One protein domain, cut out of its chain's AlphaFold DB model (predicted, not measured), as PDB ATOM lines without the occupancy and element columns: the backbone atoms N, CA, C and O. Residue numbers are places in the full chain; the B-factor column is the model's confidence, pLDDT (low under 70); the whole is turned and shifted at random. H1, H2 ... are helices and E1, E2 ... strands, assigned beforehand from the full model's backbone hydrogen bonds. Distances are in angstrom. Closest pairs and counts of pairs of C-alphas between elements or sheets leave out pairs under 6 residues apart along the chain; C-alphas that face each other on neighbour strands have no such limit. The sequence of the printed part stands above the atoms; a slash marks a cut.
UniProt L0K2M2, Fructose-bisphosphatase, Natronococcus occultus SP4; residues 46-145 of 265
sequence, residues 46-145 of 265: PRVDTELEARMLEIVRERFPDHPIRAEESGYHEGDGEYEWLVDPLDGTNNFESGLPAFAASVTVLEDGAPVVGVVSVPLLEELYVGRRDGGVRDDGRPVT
ATOM      1  N   PRO A  46      39.351 -27.206  48.200       73.50
ATOM      2  CA  PRO A  46      38.926 -28.523  47.721       73.50
ATOM      3  C   PRO A  46      38.148 -29.305  48.777       73.50
ATOM      4  O   PRO A  46      37.289 -30.118  48.461       73.50
ATOM      5  N   ARG A  47      38.437 -29.041  50.057       80.81
ATOM      6  CA  ARG A  47      37.756 -29.674  51.174       80.81
ATOM      7  C   ARG A  47      36.340 -29.133  51.364       80.81
ATOM      8  O   ARG A  47      35.452 -29.931  51.617       80.81
ATOM      9  N   VAL A  48      36.131 -27.819  51.241       84.62
ATOM     10  CA  VAL A  48      34.787 -27.220  51.341       84.62
ATOM     11  C   VAL A  48      33.908 -27.705  50.194       84.62
ATOM     12  O   VAL A  48      32.791 -28.142  50.442       84.62
ATOM     13  N   ASP A  49      34.448 -27.685  48.979       87.31
ATOM     14  CA  ASP A  49      33.766 -28.123  47.762       87.31
ATOM     15  C   ASP A  49      33.299 -29.583  47.869       87.31
ATOM     16  O   ASP A  49      32.105 -29.883  47.846       87.31
ATOM     17  N   THR A  50      34.242 -30.481  48.180       89.06
ATOM     18  CA  THR A  50      33.973 -31.919  48.326       89.06
ATOM     19  C   THR A  50      33.013 -32.222  49.484       89.06
ATOM     20  O   THR A  50      32.165 -33.106  49.368       89.06
ATOM     21  N   GLU A  51      33.135 -31.530  50.626       91.94
ATOM     22  CA  GLU A  51      32.248 -31.742  51.781       91.94
ATOM     23  C   GLU A  51      30.812 -31.268  51.491       91.94
ATOM     24  O   GLU A  51      29.853 -31.947  51.875       91.94
ATOM     25  N   LEU A  52      30.650 -30.134  50.798       92.38
ATOM     26  CA  LEU A  52      29.341 -29.634  50.369       92.38
ATOM     27  C   LEU A  52      28.711 -30.561  49.331       92.38
ATOM     28  O   LEU A  52      27.553 -30.950  49.499       92.38
ATOM     29  N   GLU A  53      29.474 -30.968  48.318       95.44
ATOM     30  CA  GLU A  53      29.000 -31.883  47.286       95.44
ATOM     31  C   GLU A  53      28.545 -33.208  47.898       95.44
ATOM     32  O   GLU A  53      27.404 -33.618  47.692       95.44
ATOM     33  N   ALA A  54      29.377 -33.834  48.739       95.38
ATOM     34  CA  ALA A  54      29.030 -35.083  49.414       95.38
ATOM     35  C   ALA A  54      27.705 -34.961  50.178       95.38
ATOM     36  O   ALA A  54      26.846 -35.844  50.089       95.38
ATOM     37  N   ARG A  55      27.490 -33.835  50.869       96.19
ATOM     38  CA  ARG A  55      26.247 -33.599  51.603       96.19
ATOM     39  C   ARG A  55      25.041 -33.405  50.682       96.19
ATOM     40  O   ARG A  55      23.952 -33.887  50.998       96.19
ATOM     41  N   MET A  56      25.208 -32.698  49.568       96.56
ATOM     42  CA  MET A  56      24.148 -32.511  48.572       96.56
ATOM     43  C   MET A  56      23.772 -33.845  47.918       96.56
ATOM     44  O   MET A  56      22.585 -34.166  47.832       96.56
ATOM     45  N   LEU A  57      24.767 -34.650  47.537       96.69
ATOM     46  CA  LEU A  57      24.568 -35.976  46.956       96.69
ATOM     47  C   LEU A  57      23.855 -36.926  47.921       96.69
ATOM     48  O   LEU A  57      22.922 -37.609  47.501       96.69
ATOM     49  N   GLU A  58      24.227 -36.937  49.206       96.81
ATOM     50  CA  GLU A  58      23.514 -37.704  50.239       96.81
ATOM     51  C   GLU A  58      22.024 -37.351  50.270       96.81
ATOM     52  O   GLU A  58      21.178 -38.237  50.170       96.81
ATOM     53  N   ILE A  59      21.689 -36.058  50.342       96.88
ATOM     54  CA  ILE A  59      20.294 -35.589  50.406       96.88
ATOM     55  C   ILE A  59      19.511 -36.002  49.153       96.88
ATOM     56  O   ILE A  59      18.351 -36.418  49.252       96.88
ATOM     57  N   VAL A  60      20.127 -35.885  47.973       96.62
ATOM     58  CA  VAL A  60      19.498 -36.308  46.717       96.62
ATOM     59  C   VAL A  60      19.270 -37.818  46.729       96.62
ATOM     60  O   VAL A  60      18.139 -38.251  46.514       96.62
ATOM     61  N   ARG A  61      20.288 -38.623  47.052       96.31
ATOM     62  CA  ARG A  61      20.211 -40.095  47.033       96.31
ATOM     63  C   ARG A  61      19.273 -40.666  48.095       96.31
ATOM     64  O   ARG A  61      18.599 -41.655  47.824       96.31
ATOM     65  N   GLU A  62      19.159 -40.032  49.260       96.75
ATOM     66  CA  GLU A  62      18.195 -40.418  50.301       96.75
ATOM     67  C   GLU A  62      16.744 -40.357  49.803       96.75
ATOM     68  O   GLU A  62      15.899 -41.151  50.223       96.75
ATOM     69  N   ARG A  63      16.434 -39.404  48.915       96.50
ATOM     70  CA  ARG A  63      15.064 -39.149  48.451       96.50
ATOM     71  C   ARG A  63      14.789 -39.642  47.034       96.50
ATOM     72  O   ARG A  63      13.637 -39.946  46.718       96.50
ATOM     73  N   PHE A  64      15.825 -39.715  46.209       96.94
ATOM     74  CA  PHE A  64      15.786 -40.040  44.788       96.94
ATOM     75  C   PHE A  64      16.950 -40.986  44.435       96.94
ATOM     76  O   PHE A  64      17.870 -40.596  43.717       96.94
ATOM     77  N   PRO A  65      16.943 -42.227  44.959       96.38
ATOM     78  CA  PRO A  65      18.080 -43.144  44.849       96.38
ATOM     79  C   PRO A  65      18.425 -43.521  43.405       96.38
ATOM     80  O   PRO A  65      19.598 -43.737  43.112       96.38
ATOM     81  N   ASP A  66      17.431 -43.543  42.517       96.56
ATOM     82  CA  ASP A  66      17.570 -44.007  41.131       96.56
ATOM     83  C   ASP A  66      17.897 -42.869  40.146       96.56
ATOM     84  O   ASP A  66      18.156 -43.109  38.969       96.56
ATOM     85  N   HIS A  67      17.878 -41.608  40.592       97.75
ATOM     86  CA  HIS A  67      18.120 -40.472  39.704       97.75
ATOM     87  C   HIS A  67      19.619 -40.339  39.379       97.75
ATOM     88  O   HIS A  67      20.438 -40.369  40.306       97.75
ATOM     89  N   PRO A  68      19.996 -40.150  38.102       97.81
ATOM     90  CA  PRO A  68      21.359 -39.778  37.746       97.81
ATOM     91  C   PRO A  68      21.722 -38.392  38.295       97.81
ATOM     92  O   PRO A  68      20.865 -37.514  38.453       97.81
ATOM     93  N   ILE A  69      23.006 -38.204  38.604       97.88
ATOM     94  CA  ILE A  69      23.536 -36.944  39.133       97.88
ATOM     95  C   ILE A  69      24.824 -36.591  38.398       97.88
ATOM     96  O   ILE A  69      25.733 -37.407  38.322       97.88
ATOM     97  N   ARG A  70      24.930 -35.367  37.903       96.75
ATOM     98  CA  ARG A  70      26.156 -34.759  37.405       96.75
ATOM     99  C   ARG A  70      26.598 -33.707  38.406       96.75
ATOM    100  O   ARG A  70      25.896 -32.723  38.612       96.75
ATOM    101  N   ALA A  71      27.719 -33.960  39.055       94.69
ATOM    102  CA  ALA A  71      28.291 -33.078  40.052       94.69
ATOM    103  C   ALA A  71      29.624 -32.520  39.538       94.69
ATOM    104  O   ALA A  71      30.341 -33.226  38.823       94.69
ATOM    105  N   GLU A  72      29.922 -31.263  39.853       89.88
ATOM    106  CA  GLU A  72      31.113 -30.563  39.358       89.88
ATOM    107  C   GLU A  72      32.419 -31.289  39.720       89.88
ATOM    108  O   GLU A  72      33.261 -31.510  38.846       89.88
ATOM    109  N   GLU A  73      32.578 -31.721  40.975       89.25
ATOM    110  CA  GLU A  73      33.847 -32.258  41.480       89.25
ATOM    111  C   GLU A  73      33.955 -33.777  41.279       89.25
ATOM    112  O   GLU A  73      35.004 -34.292  40.880       89.25
ATOM    113  N   SER A  74      32.879 -34.528  41.533       92.62
ATOM    114  CA  SER A  74      32.887 -35.998  41.399       92.62
ATOM    115  C   SER A  74      32.397 -36.526  40.048       92.62
ATOM    116  O   SER A  74      32.496 -37.730  39.789       92.62
ATOM    117  N   GLY A  75      31.923 -35.651  39.160       94.06
ATOM    118  CA  GLY A  75      31.501 -35.998  37.809       94.06
ATOM    119  C   GLY A  75      30.140 -36.694  37.752       94.06
ATOM    120  O   GLY A  75      29.196 -36.347  38.463       94.06
ATOM    121  N   TYR A  76      30.005 -37.656  36.837       96.38
ATOM    122  CA  TYR A  76      28.730 -38.321  36.577       96.38
ATOM    123  C   TYR A  76      28.525 -39.553  37.465       96.38
ATOM    124  O   TYR A  76      29.320 -40.492  37.455       96.38
ATOM    125  N   HIS A  77      27.398 -39.569  38.170       95.94
ATOM    126  CA  HIS A  77      26.896 -40.677  38.966       95.94
ATOM    127  C   HIS A  77      25.694 -41.293  38.265       95.94
ATOM    128  O   HIS A  77      24.657 -40.647  38.096       95.94
ATOM    129  N   GLU A  78      25.820 -42.564  37.904       95.69
ATOM    130  CA  GLU A  78      24.796 -43.280  37.152       95.69
ATOM    131  C   GLU A  78      23.451 -43.378  37.901       95.69
ATOM    132  O   GLU A  78      23.361 -43.324  39.138       95.69
ATOM    133  N   GLY A  79      22.395 -43.529  37.107       93.62
ATOM    134  CA  GLY A  79      21.011 -43.725  37.517       93.62
ATOM    135  C   GLY A  79      20.137 -43.953  36.281       93.62
ATOM    136  O   GLY A  79      20.538 -43.609  35.167       93.62
ATOM    137  N   ASP A  80      18.967 -44.554  36.467       93.44
ATOM    138  CA  ASP A  80      17.987 -44.867  35.417       93.44
ATOM    139  C   ASP A  80      16.643 -44.137  35.613       93.44
ATOM    140  O   ASP A  80      15.668 -44.394  34.902       93.44
ATOM    141  N   GLY A  81      16.596 -43.204  36.567       92.25
ATOM    142  CA  GLY A  81      15.454 -42.337  36.822       92.25
ATOM    143  C   GLY A  81      15.178 -41.326  35.704       92.25
ATOM    144  O   GLY A  81      16.059 -40.933  34.947       92.25
ATOM    145  N   GLU A  82      13.927 -40.862  35.652       94.50
ATOM    146  CA  GLU A  82      13.418 -39.887  34.667       94.50
ATOM    147  C   GLU A  82      14.053 -38.491  34.799       94.50
ATOM    148  O   GLU A  82      14.079 -37.728  33.836       94.50
ATOM    149  N   TYR A  83      14.571 -38.157  35.985       98.06
ATOM    150  CA  TYR A  83      15.142 -36.845  36.271       98.06
ATOM    151  C   TYR A  83      16.638 -36.927  36.573       98.06
ATOM    152  O   TYR A  83      17.052 -37.724  37.413       98.06
ATOM    153  N   GLU A  84      17.421 -36.034  35.969       98.00
ATOM    154  CA  GLU A  84      18.855 -35.859  36.235       98.00
ATOM    155  C   GLU A  84      19.083 -34.630  37.125       98.00
ATOM    156  O   GLU A  84      18.423 -33.604  36.954       98.00
ATOM    157  N   TRP A  85      20.019 -34.717  38.068       98.12
ATOM    158  CA  TRP A  85      20.436 -33.591  38.905       98.12
ATOM    159  C   TRP A  85      21.774 -33.044  38.423       98.12
ATOM    160  O   TRP A  85      22.737 -33.792  38.352       98.12
ATOM    161  N   LEU A  86      21.854 -31.749  38.147       97.81
ATOM    162  CA  LEU A  86      23.101 -31.010  37.985       97.81
ATOM    163  C   LEU A  86      23.412 -30.314  39.309       97.81
ATOM    164  O   LEU A  86      22.547 -29.612  39.843       97.81
ATOM    165  N   VAL A  87      24.607 -30.531  39.843       96.56
ATOM    166  CA  VAL A  87      25.027 -30.066  41.168       96.56
ATOM    167  C   VAL A  87      26.322 -29.280  41.028       96.56
ATOM    168  O   VAL A  87      27.336 -29.833  40.615       96.56
ATOM    169  N   ASP A  88      26.269 -28.016  41.428       95.12
ATOM    170  CA  ASP A  88      27.434 -27.156  41.616       95.12
ATOM    171  C   ASP A  88      27.419 -26.718  43.093       95.12
ATOM    172  O   ASP A  88      26.558 -25.925  43.512       95.12
ATOM    173  N   PRO A  89      28.284 -27.306  43.932       94.81
ATOM    174  CA  PRO A  89      28.308 -27.022  45.360       94.81
ATOM    175  C   PRO A  89      28.836 -25.614  45.684       94.81
ATOM    176  O   PRO A  89      28.525 -25.114  46.775       94.81
ATOM    177  N   LEU A  90      29.620 -24.985  44.797       94.75
ATOM    178  CA  LEU A  90      30.314 -23.727  45.074       94.75
ATOM    179  C   LEU A  90      30.668 -22.906  43.812       94.75
ATOM    180  O   LEU A  90      31.837 -22.596  43.543       94.75
ATOM    181  N   ASP A  91      29.636 -22.395  43.146       94.56
ATOM    182  CA  ASP A  91      29.740 -21.350  42.129       94.56
ATOM    183  C   ASP A  91      30.400 -20.092  42.715       94.56
ATOM    184  O   ASP A  91      30.001 -19.570  43.766       94.56
ATOM    185  N   GLY A  92      31.399 -19.546  42.024       93.19
ATOM    186  CA  GLY A  92      32.170 -18.414  42.532       93.19
ATOM    187  C   GLY A  92      33.266 -18.806  43.510       93.19
ATOM    188  O   GLY A  92      33.585 -18.036  44.419       93.19
ATOM    189  N   THR A  93      33.910 -19.956  43.328       91.44
ATOM    190  CA  THR A  93      34.917 -20.434  44.280       91.44
ATOM    191  C   THR A  93      36.071 -19.454  44.532       91.44
ATOM    192  O   THR A  93      36.512 -19.290  45.668       91.44
ATOM    193  N   ASN A  94      36.530 -18.729  43.504       90.81
ATOM    194  CA  ASN A  94      37.556 -17.685  43.669       90.81
ATOM    195  C   ASN A  94      37.084 -16.554  44.603       90.81
ATOM    196  O   ASN A  94      37.884 -15.967  45.337       90.81
ATOM    197  N   ASN A  95      35.784 -16.244  44.580       93.50
ATOM    198  CA  ASN A  95      35.187 -15.259  45.475       93.50
ATOM    199  C   ASN A  95      35.148 -15.787  46.902       93.50
ATOM    200  O   ASN A  95      35.523 -15.048  47.810       93.50
ATOM    201  N   PHE A  96      34.769 -17.053  47.088       91.88
ATOM    202  CA  PHE A  96      34.809 -17.710  48.391       91.88
ATOM    203  C   PHE A  96      36.218 -17.652  49.005       91.88
ATOM    204  O   PHE A  96      36.381 -17.155  50.120       91.88
ATOM    205  N   GLU A  97      37.249 -18.054  48.254       90.50
ATOM    206  CA  GLU A  97      38.650 -18.005  48.707       90.50
ATOM    207  C   GLU A  97      39.118 -16.582  49.036       90.50
ATOM    208  O   GLU A  97      39.865 -16.364  49.991       90.50
ATOM    209  N   SER A  98      38.653 -15.600  48.263       90.50
ATOM    210  CA  SER A  98      38.990 -14.187  48.458       90.50
ATOM    211  C   SER A  98      38.161 -13.506  49.557       90.50
ATOM    212  O   SER A  98      38.364 -12.320  49.825       90.50
ATOM    213  N   GLY A  99      37.209 -14.210  50.182       89.00
ATOM    214  CA  GLY A  99      36.283 -13.645  51.167       89.00
ATOM    215  C   GLY A  99      35.277 -12.644  50.581       89.00
ATOM    216  O   GLY A  99      34.740 -11.805  51.309       89.00
ATOM    217  N   LEU A 100      35.036 -12.694  49.270       91.00
ATOM    218  CA  LEU A 100      34.040 -11.878  48.581       91.00
ATOM    219  C   LEU A 100      32.646 -12.512  48.723       91.00
ATOM    220  O   LEU A 100      32.521 -13.731  48.682       91.00
ATOM    221  N   PRO A 101      31.571 -11.712  48.845       91.06
ATOM    222  CA  PRO A 101      30.245 -12.234  49.182       91.06
ATOM    223  C   PRO A 101      29.475 -12.866  48.014       91.06
ATOM    224  O   PRO A 101      28.350 -13.320  48.203       91.06
ATOM    225  N   ALA A 102      30.033 -12.847  46.803       93.19
ATOM    226  CA  ALA A 102      29.367 -13.309  45.591       93.19
ATOM    227  C   ALA A 102      29.745 -14.765  45.282       93.19
ATOM    228  O   ALA A 102      30.559 -15.017  44.407       93.19
ATOM    229  N   PHE A 103      29.181 -15.720  46.007       96.06
ATOM    230  CA  PHE A 103      29.282 -17.146  45.686       96.06
ATOM    231  C   PHE A 103      27.969 -17.827  46.059       96.06
ATOM    232  O   PHE A 103      27.203 -17.294  46.873       96.06
ATOM    233  N   ALA A 104      27.698 -18.980  45.466       97.12
ATOM    234  CA  ALA A 104      26.455 -19.699  45.677       97.12
ATOM    235  C   ALA A 104      26.665 -21.211  45.669       97.12
ATOM    236  O   ALA A 104      27.657 -21.700  45.158       97.12
ATOM    237  N   ALA A 105      25.698 -21.934  46.223       97.00
ATOM    238  CA  ALA A 105      25.486 -23.338  45.889       97.00
ATOM    239  C   ALA A 105      24.275 -23.414  44.957       97.00
ATOM    240  O   ALA A 105      23.271 -22.722  45.197       97.00
ATOM    241  N   SER A 106      24.338 -24.246  43.921       97.38
ATOM    242  CA  SER A 106      23.268 -24.356  42.939       97.38
ATOM    243  C   SER A 106      22.933 -25.797  42.556       97.38
ATOM    244  O   SER A 106      23.749 -26.715  42.633       97.38
ATOM    245  N   VAL A 107      21.668 -26.004  42.195       97.94
ATOM    246  CA  VAL A 107      21.152 -27.293  41.731       97.94
ATOM    247  C   VAL A 107      20.155 -27.060  40.611       97.94
ATOM    248  O   VAL A 107      19.233 -26.257  40.766       97.94
ATOM    249  N   THR A 108      20.272 -27.830  39.535       98.56
ATOM    250  CA  THR A 108      19.274 -27.876  38.461       98.56
ATOM    251  C   THR A 108      18.782 -29.300  38.274       98.56
ATOM    252  O   THR A 108      19.570 -30.230  38.208       98.56
ATOM    253  N   VAL A 109      17.471 -29.491  38.174       98.50
ATOM    254  CA  VAL A 109      16.864 -30.779  37.833       98.50
ATOM    255  C   VAL A 109      16.442 -30.735  36.374       98.50
ATOM    256  O   VAL A 109      15.757 -29.794  35.963       98.50
ATOM    257  N   LEU A 110      16.825 -31.752  35.611       98.50
ATOM    258  CA  LEU A 110      16.450 -31.943  34.216       98.50
ATOM    259  C   LEU A 110      15.403 -33.049  34.090       98.50
ATOM    260  O   LEU A 110      15.448 -34.034  34.818       98.50
ATOM    261  N   GLU A 111      14.496 -32.896  33.133       97.81
ATOM    262  CA  GLU A 111      13.582 -33.927  32.627       97.81
ATOM    263  C   GLU A 111      13.837 -34.021  31.120       97.81
ATOM    264  O   GLU A 111      13.740 -33.002  30.429       97.81
ATOM    265  N   ASP A 112      14.245 -35.194  30.630       94.12
ATOM    266  CA  ASP A 112      14.660 -35.409  29.231       94.12
ATOM    267  C   ASP A 112      15.695 -34.375  28.730       94.12
ATOM    268  O   ASP A 112      15.619 -33.857  27.614       94.12
ATOM    269  N   GLY A 113      16.663 -34.027  29.586       94.38
ATOM    270  CA  GLY A 113      17.723 -33.056  29.288       94.38
ATOM    271  C   GLY A 113      17.296 -31.582  29.340       94.38
ATOM    272  O   GLY A 113      18.137 -30.703  29.174       94.38
ATOM    273  N   ALA A 114      16.020 -31.285  29.602       96.81
ATOM    274  CA  ALA A 114      15.514 -29.920  29.710       96.81
ATOM    275  C   ALA A 114      15.291 -29.523  31.184       96.81
ATOM    276  O   ALA A 114      14.687 -30.292  31.937       96.81
ATOM    277  N   PRO A 115      15.677 -28.308  31.617       98.12
ATOM    278  CA  PRO A 115      15.592 -27.914  33.021       98.12
ATOM    279  C   PRO A 115      14.135 -27.725  33.471       98.12
ATOM    280  O   PRO A 115      13.336 -27.077  32.790       98.12
ATOM    281  N   VAL A 116      13.774 -28.328  34.607       98.56
ATOM    282  CA  VAL A 116      12.434 -28.258  35.225       98.56
ATOM    283  C   VAL A 116      12.427 -27.506  36.551       98.56
ATOM    284  O   VAL A 116      11.431 -26.864  36.888       98.56
ATOM    285  N   VAL A 117      13.520 -27.574  37.312       98.62
ATOM    286  CA  VAL A 117      13.688 -26.876  38.592       98.62
ATOM    287  C   VAL A 117      15.121 -26.377  38.680       98.62
ATOM    288  O   VAL A 117      16.035 -27.121  38.356       98.62
ATOM    289  N   GLY A 118      15.316 -25.147  39.144       98.56
ATOM    290  CA  GLY A 118      16.630 -24.567  39.403       98.56
ATOM    291  C   GLY A 118      16.625 -23.881  40.760       98.56
ATOM    292  O   GLY A 118      15.651 -23.208  41.111       98.56
ATOM    293  N   VAL A 119      17.684 -24.065  41.535       98.62
ATOM    294  CA  VAL A 119      17.848 -23.478  42.865       98.62
ATOM    295  C   VAL A 119      19.221 -22.833  42.949       98.62
ATOM    296  O   VAL A 119      20.211 -23.468  42.606       98.62
ATOM    297  N   VAL A 120      19.273 -21.596  43.439       98.56
ATOM    298  CA  VAL A 120      20.521 -20.886  43.750       98.56
ATOM    299  C   VAL A 120      20.422 -20.361  45.173       98.56
ATOM    300  O   VAL A 120      19.507 -19.602  45.494       98.56
ATOM    301  N   SER A 121      21.358 -20.759  46.027       97.94
ATOM    302  CA  SER A 121      21.475 -20.281  47.404       97.94
ATOM    303  C   SER A 121      22.705 -19.392  47.525       97.94
ATOM    304  O   SER A 121      23.820 -19.891  47.402       97.94
ATOM    305  N   VAL A 122      22.513 -18.105  47.824       96.75
ATOM    306  CA  VAL A 122      23.588 -17.125  48.055       96.75
ATOM    307  C   VAL A 122      23.705 -16.884  49.567       96.75
ATOM    308  O   VAL A 122      23.031 -16.005  50.115       96.75
ATOM    309  N   PRO A 123      24.517 -17.673  50.294       91.69
ATOM    310  CA  PRO A 123      24.382 -17.809  51.745       91.69
ATOM    311  C   PRO A 123      24.691 -16.522  52.515       91.69
ATOM    312  O   PRO A 123      24.007 -16.219  53.488       91.69
ATOM    313  N   LEU A 124      25.686 -15.740  52.084       92.25
ATOM    314  CA  LEU A 124      26.071 -14.507  52.786       92.25
ATOM    315  C   LEU A 124      25.084 -13.353  52.590       92.25
ATOM    316  O   LEU A 124      25.087 -12.414  53.385       92.25
ATOM    317  N   LEU A 125      24.258 -13.415  51.546       89.94
ATOM    318  CA  LEU A 125      23.188 -12.448  51.304       89.94
ATOM    319  C   LEU A 125      21.835 -12.948  51.827       89.94
ATOM    320  O   LEU A 125      20.860 -12.208  51.764       89.94
ATOM    321  N   GLU A 126      21.797 -14.171  52.369       93.00
ATOM    322  CA  GLU A 126      20.581 -14.873  52.784       93.00
ATOM    323  C   GLU A 126      19.532 -14.977  51.662       93.00
ATOM    324  O   GLU A 126      18.342 -14.974  51.948       93.00
ATOM    325  N   GLU A 127      19.961 -15.083  50.399       95.69
ATOM    326  CA  GLU A 127      19.051 -15.138  49.245       95.69
ATOM    327  C   GLU A 127      18.879 -16.579  48.756       95.69
ATOM    328  O   GLU A 127      19.862 -17.295  48.534       95.69
ATOM    329  N   LEU A 128      17.628 -16.993  48.542       98.25
ATOM    330  CA  LEU A 128      17.286 -18.276  47.936       98.25
ATOM    331  C   LEU A 128      16.403 -18.079  46.703       98.25
ATOM    332  O   LEU A 128      15.202 -17.802  46.812       98.25
ATOM    333  N   TYR A 129      16.985 -18.318  45.531       98.62
ATOM    334  CA  TYR A 129      16.270 -18.308  44.265       98.62
ATOM    335  C   TYR A 129      15.762 -19.706  43.922       98.62
ATOM    336  O   TYR A 129      16.521 -20.673  43.959       98.62
ATOM    337  N   VAL A 130      14.486 -19.815  43.556       98.75
ATOM    338  CA  VAL A 130      13.867 -21.065  43.093       98.75
ATOM    339  C   VAL A 130      13.084 -20.795  41.816       98.75
ATOM    340  O   VAL A 130      12.044 -20.137  41.857       98.75
ATOM    341  N   GLY A 131      13.572 -21.324  40.699       98.50
ATOM    342  CA  GLY A 131      12.891 -21.352  39.407       98.50
ATOM    343  C   GLY A 131      12.223 -22.701  39.171       98.50
ATOM    344  O   GLY A 131      12.763 -23.747  39.540       98.50
ATOM    345  N   ARG A 132      11.032 -22.694  38.573       98.38
ATOM    346  CA  ARG A 132      10.308 -23.910  38.182       98.38
ATOM    347  C   ARG A 132       9.669 -23.707  36.827       98.38
ATOM    348  O   ARG A 132       9.033 -22.677  36.646       98.38
ATOM    349  N   ARG A 133       9.768 -24.708  35.951       98.38
ATOM    350  CA  ARG A 133       9.085 -24.701  34.655       98.38
ATOM    351  C   ARG A 133       7.588 -24.462  34.858       98.38
ATOM    352  O   ARG A 133       6.976 -25.118  35.706       98.38
ATOM    353  N   ASP A 134       7.034 -23.509  34.116       97.62
ATOM    354  CA  ASP A 134       5.637 -23.059  34.193       97.62
ATOM    355  C   ASP A 134       5.221 -22.512  35.577       97.62
ATOM    356  O   ASP A 134       4.031 -22.424  35.905       97.62
ATOM    357  N   GLY A 135       6.191 -22.179  36.431       97.31
ATOM    358  CA  GLY A 135       5.990 -21.843  37.843       97.31
ATOM    359  C   GLY A 135       6.609 -20.515  38.272       97.31
ATOM    360  O   GLY A 135       6.356 -20.073  39.402       97.31
ATOM    361  N   GLY A 136       7.378 -19.878  37.392       98.19
ATOM    362  CA  GLY A 136       8.080 -18.636  37.660       98.19
ATOM    363  C   GLY A 136       9.334 -18.806  38.523       98.19
ATOM    364  O   GLY A 136       9.645 -19.890  39.030       98.19
ATOM    365  N   VAL A 137      10.037 -17.691  38.736       98.56
ATOM    366  CA  VAL A 137      11.152 -17.592  39.693       98.56
ATOM    367  C   VAL A 137      10.680 -16.943  40.995       98.56
ATOM    368  O   VAL A 137       9.858 -16.021  41.001       98.56
ATOM    369  N   ARG A 138      11.201 -17.421  42.127       98.56
ATOM    370  CA  ARG A 138      10.982 -16.841  43.457       98.56
ATOM    371  C   ARG A 138      12.301 -16.498  44.134       98.56
ATOM    372  O   ARG A 138      13.211 -17.308  44.061       98.56
ATOM    373  N   ASP A 139      12.343 -15.372  44.836       97.81
ATOM    374  CA  ASP A 139      13.407 -14.941  45.759       97.81
ATOM    375  C   ASP A 139      12.833 -15.002  47.187       97.81
ATOM    376  O   ASP A 139      11.824 -14.348  47.485       97.81
ATOM    377  N   ASP A 140      13.361 -15.891  48.031       96.50
ATOM    378  CA  ASP A 140      12.862 -16.174  49.387       96.50
ATOM    379  C   ASP A 140      11.346 -16.424  49.446       96.50
ATOM    380  O   ASP A 140      10.595 -15.933  50.296       96.50
ATOM    381  N   GLY A 141      10.865 -17.201  48.474       95.88
ATOM    382  CA  GLY A 141       9.460 -17.579  48.350       95.88
ATOM    383  C   GLY A 141       8.552 -16.499  47.755       95.88
ATOM    384  O   GLY A 141       7.383 -16.802  47.478       95.88
ATOM    385  N   ARG A 142       9.056 -15.287  47.499       97.31
ATOM    386  CA  ARG A 142       8.321 -14.207  46.829       97.31
ATOM    387  C   ARG A 142       8.524 -14.299  45.315       97.31
ATOM    388  O   ARG A 142       9.669 -14.393  44.892       97.31
ATOM    389  N   PRO A 143       7.460 -14.273  44.493       97.56
ATOM    390  CA  PRO A 143       7.611 -14.216  43.042       97.56
ATOM    391  C   PRO A 143       8.442 -13.007  42.620       97.56
ATOM    392  O   PRO A 143       8.245 -11.911  43.154       97.56
ATOM    393  N   VAL A 144       9.332 -13.213  41.658       97.00
ATOM    394  CA  VAL A 144      10.101 -12.145  41.022       97.00
ATOM    395  C   VAL A 144       9.827 -12.125  39.527       97.00
ATOM    396  O   VAL A 144       9.413 -13.117  38.929       97.00
ATOM    397  N   THR A 145      10.018 -10.961  38.929       95.50
ATOM    398  CA  THR A 145       9.897 -10.762  37.491       95.50
ATOM    399  C   THR A 145      11.062  -9.890  37.071       95.50
ATOM    400  O   THR A 145      11.366  -8.891  37.730       95.50
TER     401      THR A 145
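What this domain is: This is residues 46 to 145 of the 265 residues of the protein "Fructose-bisphosphatase" of Natronococcus occultus SP4 (UniProt L0K2M2). What shape does the domain have? One twisted sheet of eight strands has the long helix H1 packed on one face, over E1 and E3 and leaving E5 to E8 uncovered, while the short H2 only grazes the sheet. What makes it up? The printed part has 100 residues with two named helices and eight named strands, in the order H1 E1 E2 E3 H2 E4 E5 E6 E7 E8; the sheet is mixed, in the order E2 E1 E3 E4 E5 E6 E7 E8, and so is the class, helices and strands. It is compact, with a radius of gyration of the C-alphas of 14.0 A, and spans 39 by 36 by 20 A.

Where its parts are: Where does the first half run? H1, residues 46 to 63, is 26.1 A long from C-alpha 46 at (38.926, -28.523, 47.721). E1 is residues 69 to 71, E2 75 to 77, E3 83 to 91 with 22.1 A, and H2 93 to 97. What follows? E4 is residues 104 to 111, 23.2 A; E5, 114 to 122, 23.8 A, bends by 55 degrees at residue 117. E6 is residues 127 to 132, 16.6 A, E7 136 to 139, and E8 142 to 144, with C-alpha 144 at (10.101, -12.145, 41.022).

How they stand to each other: How are the strands paired? E1 and E3 are parallel, with N 70 and O 85 2.7 A apart; E1 and E2 form a hairpin, with N 77 and O 69 at 2.7 A. E3 and E4 are antiparallel, with N 86 and O 108 at 2.7 A. Which strands make the meander, each the antiparallel neighbour of the one before? They are E4 E5 E6 E7 E8, with N 109 and O 117 at 2.8 A, N 129 and O 120 at 2.8 A, N 130 and O 138 at 2.9 A, and N 139 and O 142 at 2.8 A. How does H1 stand? In two layers, a helix on one face of a sheet, H1 runs along the strands at a height over the sheet of 8.3 A, at 19 degrees to E3 on the local plane; their closest C-alphas, of Glu 53 and Pro 89, are 5.3 A apart. What of the helix backbones? In H2 every O i to N i+4 pair is within hydrogen-bond range, and in H1 13 of 14; the two helices are apart.

The domain as a whole: How large is it? The two C-alphas farthest apart, of Asp 80 and Gly 99, are 39.5 A apart. Are there cuts, long links or weak places? The printed part has no cut, no link is long, and no printed residue is under 70 in pLDDT.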